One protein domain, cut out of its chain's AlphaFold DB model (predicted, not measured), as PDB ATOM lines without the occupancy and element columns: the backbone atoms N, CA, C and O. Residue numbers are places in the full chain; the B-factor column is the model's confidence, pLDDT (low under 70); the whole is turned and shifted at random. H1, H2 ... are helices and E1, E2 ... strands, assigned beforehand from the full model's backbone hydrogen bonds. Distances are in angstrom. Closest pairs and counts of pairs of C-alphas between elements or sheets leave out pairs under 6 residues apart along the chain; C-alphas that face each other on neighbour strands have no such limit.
ATOM      1  N   ASP A  78     -22.843 -56.754  32.482       87.19
ATOM      2  CA  ASP A  78     -21.973 -56.485  31.337       87.19
ATOM      3  C   ASP A  78     -20.497 -56.440  31.763       87.19
ATOM      4  O   ASP A  78     -20.097 -55.671  32.647       87.19
ATOM      5  N   ILE A  79     -19.649 -57.227  31.093       86.50
ATOM      6  CA  ILE A  79     -18.218 -57.333  31.409       86.50
ATOM      7  C   ILE A  79     -17.473 -55.991  31.341       86.50
ATOM      8  O   ILE A  79     -16.477 -55.808  32.039       86.50
ATOM      9  N   ARG A  80     -17.930 -55.035  30.522       86.31
ATOM     10  CA  ARG A  80     -17.243 -53.750  30.299       86.31
ATOM     11  C   ARG A  80     -17.298 -52.841  31.517       86.31
ATOM     12  O   ARG A  80     -16.375 -52.057  31.724       86.31
ATOM     13  N   TYR A  81     -18.371 -52.937  32.298       84.75
ATOM     14  CA  TYR A  81     -18.603 -52.094  33.473       84.75
ATOM     15  C   TYR A  81     -18.581 -52.898  34.785       84.75
ATOM     16  O   TYR A  81     -18.797 -52.331  35.860       84.75
ATOM     17  N   PHE A  82     -18.329 -54.211  34.716       86.00
ATOM     18  CA  PHE A  82     -18.305 -55.084  35.883       86.00
ATOM     19  C   PHE A  82     -17.094 -54.819  36.772       86.00
ATOM     20  O   PHE A  82     -15.948 -54.809  36.331       86.00
ATOM     21  N   GLN A  83     -17.369 -54.628  38.062       84.62
ATOM     22  CA  GLN A  83     -16.345 -54.401  39.085       84.62
ATOM     23  C   GLN A  83     -16.466 -55.410  40.224       84.62
ATOM     24  O   GLN A  83     -15.482 -56.020  40.637       84.62
ATOM     25  N   LYS A  84     -17.679 -55.562  40.757       86.38
ATOM     26  CA  LYS A  84     -18.006 -56.464  41.858       86.38
ATOM     27  C   LYS A  84     -19.481 -56.847  41.787       86.38
ATOM     28  O   LYS A  84     -20.289 -56.098  41.241       86.38
ATOM     29  N   ILE A  85     -19.824 -57.958  42.428       86.31
ATOM     30  CA  ILE A  85     -21.219 -58.311  42.701       86.31
ATOM     31  C   ILE A  85     -21.772 -57.315  43.726       86.31
ATOM     32  O   ILE A  85     -21.128 -57.045  44.747       86.31
ATOM     33  N   VAL A  86     -22.939 -56.746  43.435       87.75
ATOM     34  CA  VAL A  86     -23.613 -55.791  44.322       87.75
ATOM     35  C   VAL A  86     -24.444 -56.500  45.393       87.75
ATOM     36  O   VAL A  86     -24.862 -57.647  45.225       87.75
ATOM     37  N   THR A  87     -24.693 -55.808  46.502       91.31
ATOM     38  CA  THR A  87     -25.635 -56.255  47.543       91.31
ATOM     39  C   THR A  87     -27.088 -56.193  47.060       91.31
ATOM     40  O   THR A  87     -27.397 -55.510  46.081       91.31
ATOM     41  N   ASP A  88     -28.004 -56.877  47.752       89.94
ATOM     42  CA  ASP A  88     -29.435 -56.866  47.418       89.94
ATOM     43  C   ASP A  88     -30.025 -55.446  47.465       89.94
ATOM     44  O   ASP A  88     -30.827 -55.066  46.608       89.94
ATOM     45  N   GLU A  89     -29.605 -54.631  48.434       91.31
ATOM     46  CA  GLU A  89     -30.040 -53.244  48.576       91.31
ATOM     47  C   GLU A  89     -29.514 -52.359  47.442       91.31
ATOM     48  O   GLU A  89     -30.290 -51.608  46.845       91.31
ATOM     49  N   GLU A  90     -28.221 -52.471  47.111       90.50
ATOM     50  CA  GLU A  90     -27.606 -51.768  45.975       90.50
ATOM     51  C   GLU A  90     -28.270 -52.181  44.652       90.50
ATOM     52  O   GLU A  90     -28.541 -51.324  43.807       90.50
ATOM     53  N   ARG A  91     -28.598 -53.470  44.486       89.62
ATOM     54  CA  ARG A  91     -29.316 -53.989  43.314       89.62
ATOM     55  C   ARG A  91     -30.697 -53.367  43.186       89.62
ATOM     56  O   ARG A  91     -31.013 -52.776  42.157       89.62
ATOM     57  N   GLN A  92     -31.515 -53.454  44.232       91.19
ATOM     58  CA  GLN A  92     -32.879 -52.915  44.228       91.19
ATOM     59  C   GLN A  92     -32.907 -51.405  43.988       91.19
ATOM     60  O   GLN A  92     -33.810 -50.886  43.325       91.19
ATOM     61  N   ASP A  93     -31.933 -50.681  44.536       91.31
ATOM     62  CA  ASP A  93     -31.778 -49.259  44.275       91.31
ATOM     63  C   ASP A  93     -31.413 -48.981  42.814       91.31
ATOM     64  O   ASP A  93     -32.066 -48.181  42.138       91.31
ATOM     65  N   THR A  94     -30.432 -49.712  42.294       90.31
ATOM     66  CA  THR A  94     -29.968 -49.586  40.913       90.31
ATOM     67  C   THR A  94     -31.064 -49.882  39.904       90.31
ATOM     68  O   THR A  94     -31.312 -49.040  39.042       90.31
ATOM     69  N   LEU A  95     -31.797 -50.990  40.053       91.38
ATOM     70  CA  LEU A  95     -32.910 -51.343  39.168       91.38
ATOM     71  C   LEU A  95     -34.016 -50.271  39.196       91.38
ATOM     72  O   LEU A  95     -34.559 -49.892  38.159       91.38
ATOM     73  N   ARG A  96     -34.312 -49.685  40.364       91.69
ATOM     74  CA  ARG A  96     -35.307 -48.601  40.483       91.69
ATOM     75  C   ARG A  96     -34.898 -47.339  39.725       91.69
ATOM     76  O   ARG A  96     -35.758 -46.653  39.168       91.69
ATOM     77  N   HIS A  97     -33.617 -46.992  39.737       91.50
ATOM     78  CA  HIS A  97     -33.115 -45.850  38.976       91.50
ATOM     79  C   HIS A  97     -33.002 -46.161  37.491       91.50
ATOM     80  O   HIS A  97     -33.384 -45.326  36.675       91.50
ATOM     81  N   LEU A  98     -32.603 -47.384  37.156       91.44
ATOM     82  CA  LEU A  98     -32.505 -47.877  35.793       91.44
ATOM     83  C   LEU A  98     -33.862 -47.852  35.084       91.44
ATOM     84  O   LEU A  98     -33.956 -47.249  34.022       91.44
ATOM     85  N   ILE A  99     -34.944 -48.359  35.692       92.12
ATOM     86  CA  ILE A  99     -36.277 -48.304  35.060       92.12
ATOM     87  C   ILE A  99     -36.780 -46.866  34.860       92.12
ATOM     88  O   ILE A  99     -37.465 -46.570  33.883       92.12
ATOM     89  N   ARG A 100     -36.436 -45.935  35.760       92.25
ATOM     90  CA  ARG A 100     -36.807 -44.516  35.617       92.25
ATOM     91  C   ARG A 100     -36.026 -43.851  34.493       92.25
ATOM     92  O   ARG A 100     -36.635 -43.201  33.648       92.25
ATOM     93  N   ALA A 101     -34.706 -44.031  34.478       92.50
ATOM     94  CA  ALA A 101     -33.836 -43.533  33.423       92.50
ATOM     95  C   ALA A 101     -34.259 -44.094  32.062       92.50
ATOM     96  O   ALA A 101     -34.382 -43.336  31.104       92.50
ATOM     97  N   TYR A 102     -34.577 -45.386  32.008       92.50
ATOM     98  CA  TYR A 102     -35.102 -46.068  30.836       92.50
ATOM     99  C   TYR A 102     -36.371 -45.399  30.296       92.50
ATOM    100  O   TYR A 102     -36.380 -44.905  29.170       92.50
ATOM    101  N   LEU A 103     -37.427 -45.306  31.113       92.56
ATOM    102  CA  LEU A 103     -38.710 -44.750  30.673       92.56
ATOM    103  C   LEU A 103     -38.587 -43.288  30.225       92.56
ATOM    104  O   LEU A 103     -39.218 -42.888  29.251       92.56
ATOM    105  N   LEU A 104     -37.762 -42.497  30.914       92.69
ATOM    106  CA  LEU A 104     -37.503 -41.102  30.560       92.69
ATOM    107  C   LEU A 104     -36.686 -40.961  29.269       92.69
ATOM    108  O   LEU A 104     -36.958 -40.078  28.460       92.69
ATOM    109  N   THR A 105     -35.702 -41.836  29.065       92.56
ATOM    110  CA  THR A 105     -34.873 -41.856  27.854       92.56
ATOM    111  C   THR A 105     -35.714 -42.220  26.635       92.56
ATOM    112  O   THR A 105     -35.630 -41.551  25.610       92.56
ATOM    113  N   PHE A 106     -36.576 -43.230  26.745       93.12
ATOM    114  CA  PHE A 106     -37.395 -43.696  25.626       93.12
ATOM    115  C   PHE A 106     -38.515 -42.713  25.271       93.12
ATOM    116  O   PHE A 106     -38.810 -42.530  24.090       93.12
ATOM    117  N   ASP A 107     -39.064 -42.007  26.261       93.69
ATOM    118  CA  ASP A 107     -39.968 -40.876  26.030       93.69
ATOM    119  C   ASP A 107     -39.276 -39.719  25.308       93.69
ATOM    120  O   ASP A 107     -39.815 -39.182  24.344       93.69
ATOM    121  N   TYR A 108     -38.051 -39.381  25.720       93.12
ATOM    122  CA  TYR A 108     -37.254 -38.348  25.063       93.12
ATOM    123  C   TYR A 108     -36.895 -38.705  23.617       93.12
ATOM    124  O   TYR A 108     -37.004 -37.862  22.729       93.12
ATOM    125  N   ILE A 109     -36.478 -39.951  23.378       94.06
ATOM    126  CA  ILE A 109     -36.171 -40.459  22.036       94.06
ATOM    127  C   ILE A 109     -37.448 -40.532  21.176       94.06
ATOM    128  O   ILE A 109     -37.380 -40.426  19.952       94.06
ATOM    129  N   GLY A 110     -38.617 -40.687  21.803       93.44
ATOM    130  CA  GLY A 110     -39.897 -40.846  21.118       93.44
ATOM    131  C   GLY A 110     -40.142 -42.271  20.620       93.44
ATOM    132  O   GLY A 110     -40.882 -42.462  19.656       93.44
ATOM    133  N   VAL A 111     -39.527 -43.276  21.256       91.62
ATOM    134  CA  VAL A 111     -39.727 -44.695  20.932       91.62
ATOM    135  C   VAL A 111     -40.725 -45.313  21.903       91.62
ATOM    136  O   VAL A 111     -40.590 -45.211  23.121       91.62
ATOM    137  N   GLU A 112     -41.740 -45.983  21.358       89.81
ATOM    138  CA  GLU A 112     -42.727 -46.685  22.172       89.81
ATOM    139  C   GLU A 112     -42.117 -47.915  22.855       89.81
ATOM    140  O   GLU A 112     -41.475 -48.751  22.218       89.81
ATOM    141  N   THR A 113     -42.370 -48.027  24.160       90.19
ATOM    142  CA  THR A 113     -41.927 -49.145  24.987       90.19
ATOM    143  C   THR A 113     -42.930 -49.493  26.091       90.19
ATOM    144  O   THR A 113     -43.784 -48.682  26.468       90.19
ATOM    145  N   TRP A 114     -42.827 -50.710  26.620       90.38
ATOM    146  CA  TRP A 114     -43.546 -51.193  27.790       90.38
ATOM    147  C   TRP A 114     -42.677 -52.129  28.636       90.38
ATOM    148  O   TRP A 114     -41.708 -52.716  28.160       90.38
ATOM    149  N   ILE A 115     -43.058 -52.281  29.906       90.88
ATOM    150  CA  ILE A 115     -42.516 -53.333  30.776       90.88
ATOM    151  C   ILE A 115     -43.138 -54.683  30.401       90.88
ATOM    152  O   ILE A 115     -44.317 -54.748  30.030       90.88
ATOM    153  N   ALA A 116     -42.361 -55.755  30.514       88.88
ATOM    154  CA  ALA A 116     -42.747 -57.105  30.115       88.88
ATOM    155  C   ALA A 116     -42.389 -58.140  31.196       88.88
ATOM    156  O   ALA A 116     -41.820 -57.798  32.227       88.88
ATOM    157  N   HIS A 117     -42.791 -59.395  30.978       88.12
ATOM    158  CA  HIS A 117     -42.357 -60.572  31.747       88.12
ATOM    159  C   HIS A 117     -42.310 -60.383  33.281       88.12
ATOM    160  O   HIS A 117     -43.347 -60.074  33.882       88.12
ATOM    161  N   GLY A 118     -41.155 -60.612  33.923       88.12
ATOM    162  CA  GLY A 118     -40.992 -60.558  35.377       88.12
ATOM    163  C   GLY A 118     -41.261 -59.160  35.928       88.12
ATOM    164  O   GLY A 118     -42.018 -59.003  36.890       88.12
ATOM    165  N   SER A 119     -40.777 -58.134  35.227       90.94
ATOM    166  CA  SER A 119     -41.010 -56.726  35.573       90.94
ATOM    167  C   SER A 119     -42.485 -56.323  35.517       90.94
ATOM    168  O   SER A 119     -42.977 -55.607  36.393       90.94
ATOM    169  N   LEU A 120     -43.228 -56.811  34.522       91.06
ATOM    170  CA  LEU A 120     -44.668 -56.582  34.422       91.06
ATOM    171  C   LEU A 120     -45.436 -57.293  35.540       91.06
ATOM    172  O   LEU A 120     -46.367 -56.720  36.111       91.06
ATOM    173  N   LEU A 121     -45.043 -58.526  35.870       91.38
ATOM    174  CA  LEU A 121     -45.635 -59.262  36.981       91.38
ATOM    175  C   LEU A 121     -45.439 -58.494  38.292       91.38
ATOM    176  O   LEU A 121     -46.405 -58.243  39.008       91.38
ATOM    177  N   ALA A 122     -44.214 -58.060  38.574       91.81
ATOM    178  CA  ALA A 122     -43.872 -57.289  39.764       91.81
ATOM    179  C   ALA A 122     -44.742 -56.021  39.898       91.81
ATOM    180  O   ALA A 122     -45.354 -55.759  40.943       91.81
ATOM    181  N   TRP A 123     -44.893 -55.292  38.786       91.19
ATOM    182  CA  TRP A 123     -45.741 -54.109  38.714       91.19
ATOM    183  C   TRP A 123     -47.217 -54.418  38.992       91.19
ATOM    184  O   TRP A 123     -47.843 -53.709  39.780       91.19
ATOM    185  N   TYR A 124     -47.761 -55.486  38.400       90.62
ATOM    186  CA  TYR A 124     -49.163 -55.876  38.575       90.62
ATOM    187  C   TYR A 124     -49.523 -56.141  40.045       90.62
ATOM    188  O   TYR A 124     -50.609 -55.775  40.492       90.62
ATOM    189  N   TRP A 125     -48.617 -56.752  40.812       90.75
ATOM    190  CA  TRP A 125     -48.891 -57.117  42.202       90.75
ATOM    191  C   TRP A 125     -48.829 -55.939  43.177       90.75
ATOM    192  O   TRP A 125     -49.678 -55.838  44.063       90.75
ATOM    193  N   ASN A 126     -47.821 -55.068  43.077       90.88
ATOM    194  CA  ASN A 126     -47.670 -53.956  44.026       90.88
ATOM    195  C   ASN A 126     -46.934 -52.722  43.474       90.88
ATOM    196  O   ASN A 126     -46.573 -51.837  44.254       90.88
ATOM    197  N   GLY A 127     -46.683 -52.657  42.163       89.94
ATOM    198  CA  GLY A 127     -45.946 -51.555  41.544       89.94
ATOM    199  C   GLY A 127     -44.457 -51.501  41.908       89.94
ATOM    200  O   GLY A 127     -43.860 -50.430  41.805       89.94
ATOM    201  N   LYS A 128     -43.859 -52.602  42.378       91.31
ATOM    202  CA  LYS A 128     -42.434 -52.697  42.743       91.31
ATOM    203  C   LYS A 128     -41.720 -53.735  41.887       91.31
ATOM    204  O   LYS A 128     -42.363 -54.485  41.170       91.31
ATOM    205  N   ILE A 129     -40.397 -53.763  41.997       91.25
ATOM    206  CA  ILE A 129     -39.523 -54.796  41.429       91.25
ATOM    207  C   ILE A 129     -39.526 -56.003  42.379       91.25
ATOM    208  O   ILE A 129     -39.671 -55.825  43.597       91.25
ATOM    209  N   LEU A 130     -39.411 -57.227  41.852       91.25
ATOM    210  CA  LEU A 130     -39.337 -58.419  42.698       91.25
ATOM    211  C   LEU A 130     -38.047 -58.369  43.541       91.25
ATOM    212  O   LEU A 130     -36.994 -58.024  43.013       91.25
ATOM    213  N   PRO A 131     -38.074 -58.715  44.843       90.81
ATOM    214  CA  PRO A 131     -36.877 -58.645  45.693       90.81
ATOM    215  C   PRO A 131     -35.689 -59.476  45.176       90.81
ATOM    216  O   PRO A 131     -34.529 -59.099  45.357       90.81
ATOM    217  N   TRP A 132     -35.996 -60.595  44.521       88.81
ATOM    218  CA  TRP A 132     -35.038 -61.541  43.951       88.81
ATOM    219  C   TRP A 132     -34.736 -61.303  42.464       88.81
ATOM    220  O   TRP A 132     -33.951 -62.067  41.911       88.81
ATOM    221  N   ASP A 133     -35.351 -60.301  41.819       88.56
ATOM    222  CA  ASP A 133     -35.053 -59.976  40.416       88.56
ATOM    223  C   ASP A 133     -33.623 -59.455  40.282       88.56
ATOM    224  O   ASP A 133     -33.143 -58.694  41.138       88.56
ATOM    225  N   TRP A 134     -32.975 -59.860  39.192       85.69
ATOM    226  CA  TRP A 134     -31.625 -59.429  38.827       85.69
ATOM    227  C   TRP A 134     -31.590 -58.498  37.623       85.69
ATOM    228  O   TRP A 134     -30.664 -57.699  37.511       85.69
ATOM    229  N   ASP A 135     -32.619 -58.543  36.792       85.25
ATOM    230  CA  ASP A 135     -32.775 -57.745  35.592       85.25
ATOM    231  C   ASP A 135     -34.143 -57.051  35.561       85.25
ATOM    232  O   ASP A 135     -34.934 -57.066  36.511       85.25
ATOM    233  N   LEU A 136     -34.373 -56.329  34.469       88.19
ATOM    234  CA  LEU A 136     -35.639 -55.699  34.156       88.19
ATOM    235  C   LEU A 136     -36.008 -56.058  32.722       88.19
ATOM    236  O   LEU A 136     -35.230 -55.860  31.796       88.19
ATOM    237  N   ASP A 137     -37.229 -56.534  32.549       87.88
ATOM    238  CA  ASP A 137     -37.758 -56.962  31.269       87.88
ATOM    239  C   ASP A 137     -38.573 -55.837  30.644       87.88
ATOM    240  O   ASP A 137     -39.597 -55.387  31.180       87.88
ATOM    241  N   THR A 138     -38.160 -55.407  29.462       89.50
ATOM    242  CA  THR A 138     -38.881 -54.394  28.694       89.50
ATOM    243  C   THR A 138     -38.904 -54.752  27.221       89.50
ATOM    244  O   THR A 138     -38.123 -55.575  26.737       89.50
ATOM    245  N   GLN A 139     -39.849 -54.153  26.508       89.44
ATOM    246  CA  GLN A 139     -40.039 -54.400  25.091       89.44
ATOM    247  C   GLN A 139     -40.259 -53.116  24.308       89.44
ATOM    248  O   GLN A 139     -40.741 -52.110  24.836       89.44
ATOM    249  N   VAL A 140     -39.918 -53.179  23.024       89.00
ATOM    250  CA  VAL A 140     -40.106 -52.113  22.035       89.00
ATOM    251  C   VAL A 140     -40.727 -52.665  20.763       89.00
ATOM    252  O   VAL A 140     -40.668 -53.865  20.483       89.00
ATOM    253  N   THR A 141     -41.285 -51.765  19.960       88.56
ATOM    254  CA  THR A 141     -41.746 -52.094  18.609       88.56
ATOM    255  C   THR A 141     -40.569 -52.330  17.656       88.56
ATOM    256  O   THR A 141     -39.474 -51.798  17.850       88.56
ATOM    257  N   ASP A 142     -40.806 -53.076  16.572       86.12
ATOM    258  CA  ASP A 142     -39.818 -53.293  15.498       86.12
ATOM    259  C   ASP A 142     -39.305 -51.982  14.879       86.12
ATOM    260  O   ASP A 142     -38.109 -51.814  14.636       86.12
ATOM    261  N   GLU A 143     -40.201 -51.014  14.682       88.75
ATOM    262  CA  GLU A 143     -39.839 -49.669  14.229       88.75
ATOM    263  C   GLU A 143     -38.988 -48.920  15.267       88.75
ATOM    264  O   GLU A 143     -38.018 -48.244  14.909       88.75
ATOM    265  N   GLY A 144     -39.302 -49.096  16.552       89.75
ATOM    266  CA  GLY A 144     -38.529 -48.566  17.667       89.75
ATOM    267  C   GLY A 144     -37.092 -49.077  17.664       89.75
ATOM    268  O   GLY A 144     -36.163 -48.274  17.637       89.75
ATOM    269  N   LEU A 145     -36.890 -50.396  17.588       90.06
ATOM    270  CA  LEU A 145     -35.548 -50.987  17.507       90.06
ATOM    271  C   LEU A 145     -34.765 -50.476  16.297       90.06
ATOM    272  O   LEU A 145     -33.599 -50.114  16.434       90.06
ATOM    273  N   LYS A 146     -35.391 -50.410  15.115       90.44
ATOM    274  CA  LYS A 146     -34.736 -49.871  13.910       90.44
ATOM    275  C   LYS A 146     -34.289 -48.427  14.112       90.44
ATOM    276  O   LYS A 146     -33.188 -48.061  13.702       90.44
ATOM    277  N   THR A 147     -35.127 -47.619  14.755       92.31
ATOM    278  CA  THR A 147     -34.819 -46.224  15.082       92.31
ATOM    279  C   THR A 147     -33.643 -46.136  16.049       92.31
ATOM    280  O   THR A 147     -32.692 -45.400  15.783       92.31
ATOM    281  N   LEU A 148     -33.657 -46.938  17.117       92.94
ATOM    282  CA  LEU A 148     -32.583 -46.996  18.108       92.94
ATOM    283  C   LEU A 148     -31.261 -47.424  17.469       92.94
ATOM    284  O   LEU A 148     -30.271 -46.710  17.587       92.94
ATOM    285  N   GLY A 149     -31.254 -48.521  16.709       91.62
ATOM    286  CA  GLY A 149     -30.052 -49.027  16.046       91.62
ATOM    287  C   GLY A 149     -29.455 -48.051  15.030       91.62
ATOM    288  O   GLY A 149     -28.237 -47.963  14.900       91.62
ATOM    289  N   LYS A 150     -30.297 -47.287  14.322       92.44
ATOM    290  CA  LYS A 150     -29.847 -46.358  13.277       92.44
ATOM    291  C   LYS A 150     -29.367 -45.009  13.814       92.44
ATOM    292  O   LYS A 150     -28.470 -44.421  13.218       92.44
ATOM    293  N   HIS A 151     -29.992 -44.499  14.875       94.75
ATOM    294  CA  HIS A 151     -29.810 -43.108  15.310       94.75
ATOM    295  C   HIS A 151     -29.268 -42.952  16.732       94.75
ATOM    296  O   HIS A 151     -28.686 -41.915  17.033       94.75
ATOM    297  N   PHE A 152     -29.443 -43.955  17.593       93.94
ATOM    298  CA  PHE A 152     -29.160 -43.846  19.027       93.94
ATOM    299  C   PHE A 152     -28.239 -44.954  19.550       93.94
ATOM    300  O   PHE A 152     -28.010 -45.043  20.755       93.94
ATOM    301  N   ASN A 153     -27.690 -45.796  18.674       93.19
ATOM    302  CA  ASN A 153     -26.754 -46.832  19.085       93.19
ATOM    303  C   ASN A 153     -25.474 -46.214  19.672       93.19
ATOM    304  O   ASN A 153     -24.949 -45.246  19.124       93.19
ATOM    305  N   GLN A 154     -24.972 -46.797  20.760       92.44
ATOM    306  CA  GLN A 154     -23.770 -46.372  21.482       92.44
ATOM    307  C   GLN A 154     -23.839 -44.925  21.993       92.44
ATOM    308  O   GLN A 154     -22.862 -44.179  21.938       92.44
ATOM    309  N   THR A 155     -25.004 -44.521  22.502       93.62
ATOM    310  CA  THR A 155     -25.216 -43.182  23.076       93.62
ATOM    311  C   THR A 155     -25.270 -43.218  24.601       93.62
ATOM    312  O   THR A 155     -25.575 -44.246  25.206       93.62
ATOM    313  N   TYR A 156     -24.962 -42.083  25.233       93.12
ATOM    314  CA  TYR A 156     -24.990 -41.927  26.688       93.12
ATOM    315  C   TYR A 156     -26.118 -40.988  27.130       93.12
ATOM    316  O   TYR A 156     -26.350 -39.953  26.502       93.12
ATOM    317  N   TYR A 157     -26.762 -41.328  28.248       92.88
ATOM    318  CA  TYR A 157     -27.848 -40.570  28.863       92.88
ATOM    319  C   TYR A 157     -27.592 -40.370  30.350       92.88
ATOM    320  O   TYR A 157     -27.437 -41.329  31.104       92.88
ATOM    321  N   ASP A 158     -27.599 -39.113  30.780       92.69
ATOM    322  CA  ASP A 158     -27.469 -38.764  32.189       92.69
ATOM    323  C   ASP A 158     -28.858 -38.690  32.847       92.69
ATOM    324  O   ASP A 158     -29.815 -38.124  32.305       92.69
ATOM    325  N   TYR A 159     -28.977 -39.284  34.030       89.50
ATOM    326  CA  TYR A 159     -30.187 -39.323  34.841       89.50
ATOM    327  C   TYR A 159     -29.928 -38.680  36.198       89.50
ATOM    328  O   TYR A 159     -29.184 -39.202  37.031       89.50
ATOM    329  N   ASP A 160     -30.581 -37.542  36.409       90.19
ATOM    330  CA  ASP A 160     -30.585 -36.813  37.669       90.19
ATOM    331  C   ASP A 160     -31.895 -37.084  38.420       90.19
ATOM    332  O   ASP A 160     -32.995 -36.998  37.866       90.19
ATOM    333  N   GLN A 161     -31.770 -37.425  39.699       84.62
ATOM    334  CA  GLN A 161     -32.899 -37.693  40.583       84.62
ATOM    335  C   GLN A 161     -33.548 -36.412  41.125       84.62
ATOM    336  O   GLN A 161     -34.695 -36.449  41.585       84.62
ATOM    337  N   GLY A 162     -32.833 -35.286  41.079       85.75
ATOM    338  CA  GLY A 162     -33.265 -33.996  41.605       85.75
ATOM    339  C   GLY A 162     -33.233 -33.892  43.132       85.75
ATOM    340  O   GLY A 162     -33.833 -32.973  43.687       85.75
ATOM    341  N   ASP A 163     -32.571 -34.821  43.820       85.50
ATOM    342  CA  ASP A 163     -32.378 -34.830  45.278       85.50
ATOM    343  C   ASP A 163     -30.979 -34.339  45.705       85.50
ATOM    344  O   ASP A 163     -30.662 -34.318  46.893       85.50
ATOM    345  N   GLY A 164     -30.155 -33.914  44.741       84.81
ATOM    346  CA  GLY A 164     -28.772 -33.489  44.960       84.81
ATOM    347  C   GLY A 164     -27.754 -34.633  44.957       84.81
ATOM    348  O   GLY A 164     -26.565 -34.372  45.151       84.81
ATOM    349  N   SER A 165     -28.185 -35.879  44.728       86.44
ATOM    350  CA  SER A 165     -27.279 -36.991  44.436       86.44
ATOM    351  C   SER A 165     -26.580 -36.798  43.080       86.44
ATOM    352  O   SER A 165     -27.097 -36.097  42.205       86.44
ATOM    353  N   PRO A 166     -25.380 -37.377  42.885       87.56
ATOM    354  CA  PRO A 166     -24.716 -37.336  41.588       87.56
ATOM    355  C   PRO A 166     -25.577 -38.012  40.514       87.56
ATOM    356  O   PRO A 166     -26.170 -39.070  40.743       87.56
ATOM    357  N   ALA A 167     -25.626 -37.395  39.331       89.81
ATOM    358  CA  ALA A 167     -26.328 -37.957  38.187       89.81
ATOM    359  C   ALA A 167     -25.698 -39.295  37.780       89.81
ATOM    360  O   ALA A 167     -24.476 -39.424  37.714       89.81
ATOM    361  N   ARG A 168     -26.544 -40.280  37.477       90.88
ATOM    362  CA  ARG A 168     -26.120 -41.591  36.976       90.88
ATOM    363  C   ARG A 168     -26.057 -41.558  35.460       90.88
ATOM    364  O   ARG A 168     -26.986 -41.059  34.827       90.88
ATOM    365  N   ARG A 169     -25.003 -42.123  34.882       92.12
ATOM    366  CA  ARG A 169     -24.842 -42.216  33.430       92.12
ATOM    367  C   ARG A 169     -25.213 -43.602  32.925       92.12
ATOM    368  O   ARG A 169     -24.710 -44.606  33.422       92.12
ATOM    369  N   TYR A 170     -26.059 -43.633  31.905       91.88
ATOM    370  CA  TYR A 170     -26.509 -44.847  31.244       91.88
ATOM    371  C   TYR A 170     -26.002 -44.899  29.805       91.88
ATOM    372  O   TYR A 170     -25.971 -43.878  29.122       91.88
ATOM    373  N   PHE A 171     -25.606 -46.079  29.345       92.69
ATOM    374  CA  PHE A 171     -25.127 -46.345  27.995       92.69
ATOM    375  C   PHE A 171     -26.129 -47.231  27.257       92.69
ATOM    376  O   PHE A 171     -26.474 -48.308  27.742       92.69
ATOM    377  N   LEU A 172     -26.606 -46.759  26.109       92.75
ATOM    378  CA  LEU A 172     -27.534 -47.472  25.242       92.75
ATOM    379  C   LEU A 172     -26.750 -48.188  24.138       92.75
ATOM    380  O   LEU A 172     -26.147 -47.532  23.289       92.75
ATOM    381  N   ASP A 173     -26.796 -49.516  24.130       92.31
ATOM    382  CA  ASP A 173     -26.065 -50.367  23.189       92.31
ATOM    383  C   ASP A 173     -27.018 -51.306  22.450       92.31
ATOM    384  O   ASP A 173     -27.740 -52.089  23.067       92.31
ATOM    385  N   VAL A 174     -27.038 -51.221  21.123       90.38
ATOM    386  CA  VAL A 174     -27.905 -52.026  20.260       90.38
ATOM    387  C   VAL A 174     -27.084 -53.136  19.620       90.38
ATOM    388  O   VAL A 174     -26.101 -52.878  18.922       90.38
ATOM    389  N   ASN A 175     -27.542 -54.371  19.807       88.62
ATOM    390  CA  ASN A 175     -26.910 -55.560  19.262       88.62
ATOM    391  C   ASN A 175     -26.908 -55.523  17.728       88.62
ATOM    392  O   ASN A 175     -27.955 -55.400  17.087       88.62
ATOM    393  N   SER A 176     -25.739 -55.707  17.110       86.25
ATOM    394  CA  SER A 176     -25.624 -55.777  15.648       86.25
ATOM    395  C   SER A 176     -26.399 -56.949  15.030       86.25
ATOM    396  O   SER A 176     -26.703 -56.924  13.837       86.25
ATOM    397  N   MET A 177     -26.727 -57.969  15.829       83.00
ATOM    398  CA  MET A 177     -27.497 -59.151  15.436       83.00
ATOM    399  C   MET A 177     -29.004 -59.032  15.721       83.00
ATOM    400  O   MET A 177     -29.729 -59.978  15.435       83.00
ATOM    401  N   ALA A 178     -29.510 -57.882  16.187       81.62
ATOM    402  CA  ALA A 178     -30.927 -57.688  16.551       81.62
ATOM    403  C   ALA A 178     -31.941 -57.846  15.381       81.62
ATOM    404  O   ALA A 178     -33.168 -57.801  15.543       81.62
ATOM    405  N   TRP A 179     -31.442 -58.006  14.153       78.50
ATOM    406  CA  TRP A 179     -32.247 -58.304  12.967       78.50
ATOM    407  C   TRP A 179     -32.495 -59.813  12.764       78.50
ATOM    408  O   TRP A 179     -33.427 -60.175  12.045       78.50
ATOM    409  N   GLU A 180     -31.694 -60.691  13.375       80.06
ATOM    410  CA  GLU A 180     -31.819 -62.148  13.270       80.06
ATOM    411  C   GLU A 180     -32.964 -62.624  14.175       80.06
ATOM    412  O   GLU A 180     -32.883 -62.573  15.397       80.06
ATOM    413  N   ARG A 181     -34.065 -63.084  13.576       76.19
ATOM    414  CA  ARG A 181     -35.265 -63.518  14.322       76.19
ATOM    415  C   ARG A 181     -35.449 -65.029  14.353       76.19
ATOM    416  O   ARG A 181     -36.409 -65.528  14.943       76.19
ATOM    417  N   ASN A 188     -27.423 -64.007  21.854       70.06
ATOM    418  CA  ASN A 188     -28.109 -62.786  21.402       70.06
ATOM    419  C   ASN A 188     -29.633 -62.791  21.623       70.06
ATOM    420  O   ASN A 188     -30.381 -62.321  20.774       70.06
ATOM    421  N   VAL A 189     -30.096 -63.329  22.759       70.62
ATOM    422  CA  VAL A 189     -31.523 -63.269  23.119       70.62
ATOM    423  C   VAL A 189     -31.975 -61.816  23.276       70.62
ATOM    424  O   VAL A 189     -33.053 -61.486  22.801       70.62
ATOM    425  N   GLY A 190     -31.143 -60.966  23.891       71.12
ATOM    426  CA  GLY A 190     -31.350 -59.522  24.022       71.12
ATOM    427  C   GLY A 190     -30.969 -58.735  22.765       71.12
ATOM    428  O   GLY A 190     -29.878 -58.914  22.210       71.12
ATOM    429  N   ASP A 191     -31.847 -57.818  22.355       77.44
ATOM    430  CA  ASP A 191     -31.656 -56.957  21.183       77.44
ATOM    431  C   ASP A 191     -30.939 -55.643  21.535       77.44
ATOM    432  O   ASP A 191     -30.179 -55.105  20.728       77.44
ATOM    433  N   ILE A 192     -31.185 -55.098  22.729       79.81
ATOM    434  CA  ILE A 192     -30.636 -53.813  23.187       79.81
ATOM    435  C   ILE A 192     -30.341 -53.906  24.679       79.81
ATOM    436  O   ILE A 192     -31.145 -54.466  25.416       79.81
ATOM    437  N   HIS A 193     -29.239 -53.324  25.142       85.25
ATOM    438  CA  HIS A 193     -28.954 -53.157  26.565       85.25
ATOM    439  C   HIS A 193     -28.933 -51.665  26.929       85.25
ATOM    440  O   HIS A 193     -28.341 -50.848  26.217       85.25
ATOM    441  N   LEU A 194     -29.554 -51.312  28.059       82.62
ATOM    442  CA  LEU A 194     -29.299 -50.041  28.740       82.62
ATOM    443  C   LEU A 194     -28.496 -50.320  30.012       82.62
ATOM    444  O   LEU A 194     -28.984 -50.981  30.927       82.62
ATOM    445  N   LEU A 195     -27.271 -49.805  30.061       84.19
ATOM    446  CA  LEU A 195     -26.268 -50.162  31.065       84.19
ATOM    447  C   LEU A 195     -25.933 -48.972  31.949       84.19
ATOM    448  O   LEU A 195     -25.664 -47.890  31.433       84.19
ATOM    449  N   LEU A 196     -25.876 -49.153  33.264       81.88
ATOM    450  CA  LEU A 196     -25.302 -48.141  34.151       81.88
ATOM    451  C   LEU A 196     -23.767 -48.195  34.055       81.88
ATOM    452  O   LEU A 196     -23.149 -49.224  34.303       81.88
ATOM    453  N   THR A 197     -23.116 -47.080  33.713       81.69
ATOM    454  CA  THR A 197     -21.663 -47.085  33.442       81.69
ATOM    455  C   THR A 197     -20.800 -47.196  34.700       81.69
ATOM    456  O   THR A 197     -19.613 -47.493  34.611       81.69
ATOM    457  N   GLU A 198     -21.366 -46.911  35.876       76.44
ATOM    458  CA  GLU A 198     -20.654 -46.999  37.160       76.44
ATOM    459  C   GLU A 198     -20.762 -48.385  37.810       76.44
ATOM    460  O   GLU A 198     -19.906 -48.758  38.611       76.44
ATOM    461  N   GLN A 199     -21.819 -49.131  37.484       67.88
ATOM    462  CA  GLN A 199     -22.156 -50.435  38.050       67.88
ATOM    463  C   GLN A 199     -22.889 -51.232  36.969       67.88
ATOM    464  O   GLN A 199     -23.944 -50.800  36.521       67.88
ATOM    465  N   SER A 200     -22.359 -52.379  36.555       65.00
ATOM    466  CA  SER A 200     -22.865 -53.146  35.407       65.00
ATOM    467  C   SER A 200     -24.141 -53.944  35.679       65.00
ATOM    468  O   SER A 200     -24.182 -55.124  35.377       65.00
ATOM    469  N   ILE A 201     -25.158 -53.363  36.317       70.44
ATOM    470  CA  ILE A 201     -26.474 -54.010  36.312       70.44
ATOM    471  C   ILE A 201     -27.129 -53.717  34.969       70.44
ATOM    472  O   ILE A 201     -27.282 -52.549  34.588       70.44
ATOM    473  N   ASP A 202     -27.526 -54.787  34.293       62.97
ATOM    474  CA  ASP A 202     -28.010 -54.742  32.926       62.97
ATOM    475  C   ASP A 202     -29.541 -54.761  32.873       62.97
ATOM    476  O   ASP A 202     -30.215 -55.457  33.635       62.97
ATOM    477  N   LEU A 203     -30.101 -54.001  31.931       67.25
ATOM    478  CA  LEU A 203     -31.504 -54.094  31.537       67.25
ATOM    479  C   LEU A 203     -31.565 -54.577  30.084       67.25
ATOM    480  O   LEU A 203     -31.339 -53.767  29.174       67.25
ATOM    481  N   PRO A 204     -31.830 -55.877  29.853       65.25
ATOM    482  CA  PRO A 204     -32.034 -56.398  28.514       65.25
ATOM    483  C   PRO A 204     -33.394 -55.945  27.965       65.25
ATOM    484  O   PRO A 204     -34.443 -56.055  28.602       65.25
ATOM    485  N   LEU A 205     -33.379 -55.434  26.739       59.84
ATOM    486  CA  LEU A 205     -34.563 -55.150  25.937       59.84
ATOM    487  C   LEU A 205     -34.750 -56.255  24.916       59.84
ATOM    488  O   LEU A 205     -33.825 -56.604  24.175       59.84
ATOM    489  N   LEU A 206     -35.989 -56.721  24.822       64.69
ATOM    490  CA  LEU A 206     -36.410 -57.665  23.803       64.69
ATOM    491  C   LEU A 206     -37.339 -56.984  22.816       64.69
ATOM    492  O   LEU A 206     -38.254 -56.248  23.186       64.69
ATOM    493  N   LEU A 207     -37.155 -57.265  21.539       51.69
ATOM    494  CA  LEU A 207     -38.123 -56.864  20.550       51.69
ATOM    495  C   LEU A 207     -39.403 -57.692  20.666       51.69
ATOM    496  O   LEU A 207     -39.368 -58.923  20.764       51.69
ATOM    497  N   ASP A 208     -40.550 -57.027  20.559       52.88
ATOM    498  CA  ASP A 208     -41.813 -57.727  20.395       52.88
ATOM    499  C   ASP A 208     -42.132 -58.018  18.920       52.88
ATOM    500  O   ASP A 208     -42.410 -57.120  18.127       52.88
ATOM    501  N   ASN A 209     -42.137 -59.306  18.569       42.59
ATOM    502  CA  ASN A 209     -42.666 -59.825  17.303       42.59
ATOM    503  C   ASN A 209     -43.966 -60.631  17.488       42.59
ATOM    504  O   ASN A 209     -44.466 -61.229  16.531       42.59
ATOM    505  N   ARG A 210     -44.508 -60.719  18.710       40.56
ATOM    506  CA  ARG A 210     -45.712 -61.492  19.024       40.56
ATOM    507  C   ARG A 210     -46.571 -60.748  20.040       40.56
ATOM    508  O   ARG A 210     -46.279 -60.808  21.228       40.56
ATOM    509  N   CYS A 211     -47.722 -60.235  19.589       34.34
ATOM    510  CA  CYS A 211     -48.854 -59.932  20.472       34.34
ATOM    511  C   CYS A 211     -49.064 -61.100  21.451       34.34
ATOM    512  O   CYS A 211     -49.588 -62.155  21.089       34.34
ATOM    513  N   SER A 212     -48.622 -60.919  22.688       37.28
ATOM    514  CA  SER A 212     -48.763 -61.863  23.787       37.28
ATOM    515  C   SER A 212     -49.401 -61.132  24.961       37.28
ATOM    516  O   SER A 212     -49.288 -59.920  25.108       37.28
ATOM    517  N   ILE A 213     -50.119 -61.902  25.769       46.00
ATOM    518  CA  ILE A 213     -51.333 -61.547  26.520       46.00
ATOM    519  C   ILE A 213     -51.120 -60.544  27.677       46.00
ATOM    520  O   ILE A 213     -52.096 -60.079  28.264       46.00
ATOM    521  N   TYR A 214     -49.886 -60.134  27.976       47.50
ATOM    522  CA  TYR A 214     -49.592 -59.193  29.059       47.50
ATOM    523  C   TYR A 214     -48.580 -58.141  28.593       47.50
ATOM    524  O   TYR A 214     -47.378 -58.384  28.585       47.50
ATOM    525  N   GLN A 215     -49.081 -56.969  28.202       58.03
ATOM    526  CA  GLN A 215     -48.283 -55.796  27.833       58.03
ATOM    527  C   GLN A 215     -48.824 -54.589  28.608       58.03
ATOM    528  O   GLN A 215     -50.033 -54.348  28.606       58.03
ATOM    529  N   CYS A 216     -47.957 -53.835  29.291       56.44
ATOM    530  CA  CYS A 216     -48.360 -52.616  29.997       56.44
ATOM    531  C   CYS A 216     -47.557 -51.409  29.523       56.44
ATOM    532  O   CYS A 216     -46.424 -51.175  29.948       56.44
ATOM    533  N   ARG A 217     -48.189 -50.604  28.668       63.09
ATOM    534  CA  ARG A 217     -47.647 -49.317  28.241       63.09
ATOM    535  C   ARG A 217     -47.682 -48.325  29.399       63.09
ATOM    536  O   ARG A 217     -48.754 -47.901  29.830       63.09
ATOM    537  N   GLN A 218     -46.507 -47.913  29.859       58.56
ATOM    538  CA  GLN A 218     -46.373 -46.820  30.818       58.56
ATOM    539  C   GLN A 218     -46.382 -45.488  30.060       58.56
ATOM    540  O   GLN A 218     -45.699 -45.340  29.048       58.56
ATOM    541  N   ARG A 219     -47.153 -44.503  30.538       52.28
ATOM    542  CA  ARG A 219     -46.962 -43.101  30.138       52.28
ATOM    543  C   ARG A 219     -46.135 -42.413  31.222       52.28
ATOM    544  O   ARG A 219     -46.547 -42.468  32.383       52.28
TER     545      ARG A 219
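What this domain is: This is residues 78 to 181 and 188 to 219 of the 232 residues of an uncharacterized protein of Exophiala mesophila (UniProt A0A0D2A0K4). A six-stranded sheet, strongly twisted and curled like part of a barrel, wraps round the long helix H1. The shorter helix H3 packs on the same face of the sheet, making two layers, helices on one face of a sheet, while the small helix H2 only grazes the sheet by strands E1 and E2. The printed part has 136 residues, with three named helices and six named strands in the order H1, E1, H2, E2, H3, E3, E4, E5, E6; the class is mixed, helices and strands. Across the mixed sheet the order is E1, E2, E6, E5, E4, E3, antiparallel except for the parallel pair E2 and E6. The whole is compact, with a radius of gyration of the C-alphas of 14.4 A, and its C-alphas span 37 by 34 by 27 A.

How they stand to each other: Start in the sheet at E4, residues 168 to 174, and E3, residues 155 to 159, an edge strand; they form an antiparallel hairpin, where N 157 and O 170 are 2.8 A apart, within hydrogen-bond range. Beside E4 look for E5, residues 192 to 196, antiparallel to it, with N 171 and O 195 at 2.8 A. E5 makes a second antiparallel hairpin with E6, residues 202 to 207, where N 205 and O 192 are 2.8 A apart. The pairing of E6 is staggered: its residues 202 to 205 pair with E5, and its residues 205 to 207 pair with E2, residues 138 to 140. E2 and E6 are parallel at 39 degrees, with N 206 and O 138 at 3.1 A. The other edge strand is E1, residues 113 to 115, antiparallel to E2, with N 139 and O 114 at 2.9 A. From edge to edge the strands' lines turn by 57 degrees and the way across the sheet turns by 125 degrees; the sheet curls round H1, residues 88 to 109. The closest C-alphas of H1 and E3 are those of Ala 101 and Tyr 159, 5.7 A apart, and those of H1 and E5 are Tyr 102 and Leu 194, 7.3 A apart. On the same face is H3, residues 142 to 152, at a height over the sheet of 8.0 A; its closest C-alpha pair with E4 is Gly 149 and Val 174, at 5.6 A. H3 runs slantwise to the strands, at 55 degrees to E4 on the local plane, and is near H1, with 7 pairs of C-alphas within 10 A. H2, residues 117 to 126, only grazes the sheet with its residues 117 to 123, and is apart from H1 and H3. Every O i to N i+4 pair is within hydrogen-bond range in H2 and H3, and 17 of 18 are in H1.

Where its parts are: Find C-alpha 88 at (-29.435, -56.866, 47.418); from there H1 runs 31.0 A to C-alpha 109 at (-36.171, -40.459, 22.036). H2 measures 14.9 A and H3 14.7 A from first to last C-alpha. E4, the longest strand, covers 19.8 A, E6 16.1 A, E5 13.4 A, E3 13.3 A, E1 7.2 A and E2 7.1 A. E6 ends at C-alpha 207, at (-38.123, -56.864, 20.550).

The domain as a whole: The two C-alphas farthest apart are those of Gly 164 and Arg 181, at 43.4 A. Residues 182 to 187 are not printed, and C-alphas 181 and 188 are 10.1 A apart across this cut, in the link from E4 to E5. The link from H2 to E2 is long, with 11 residues. Residues 208 to 219 have no named element. The model's confidence is low, with pLDDT under 70, at residues 199 to 200 and 202 to 219.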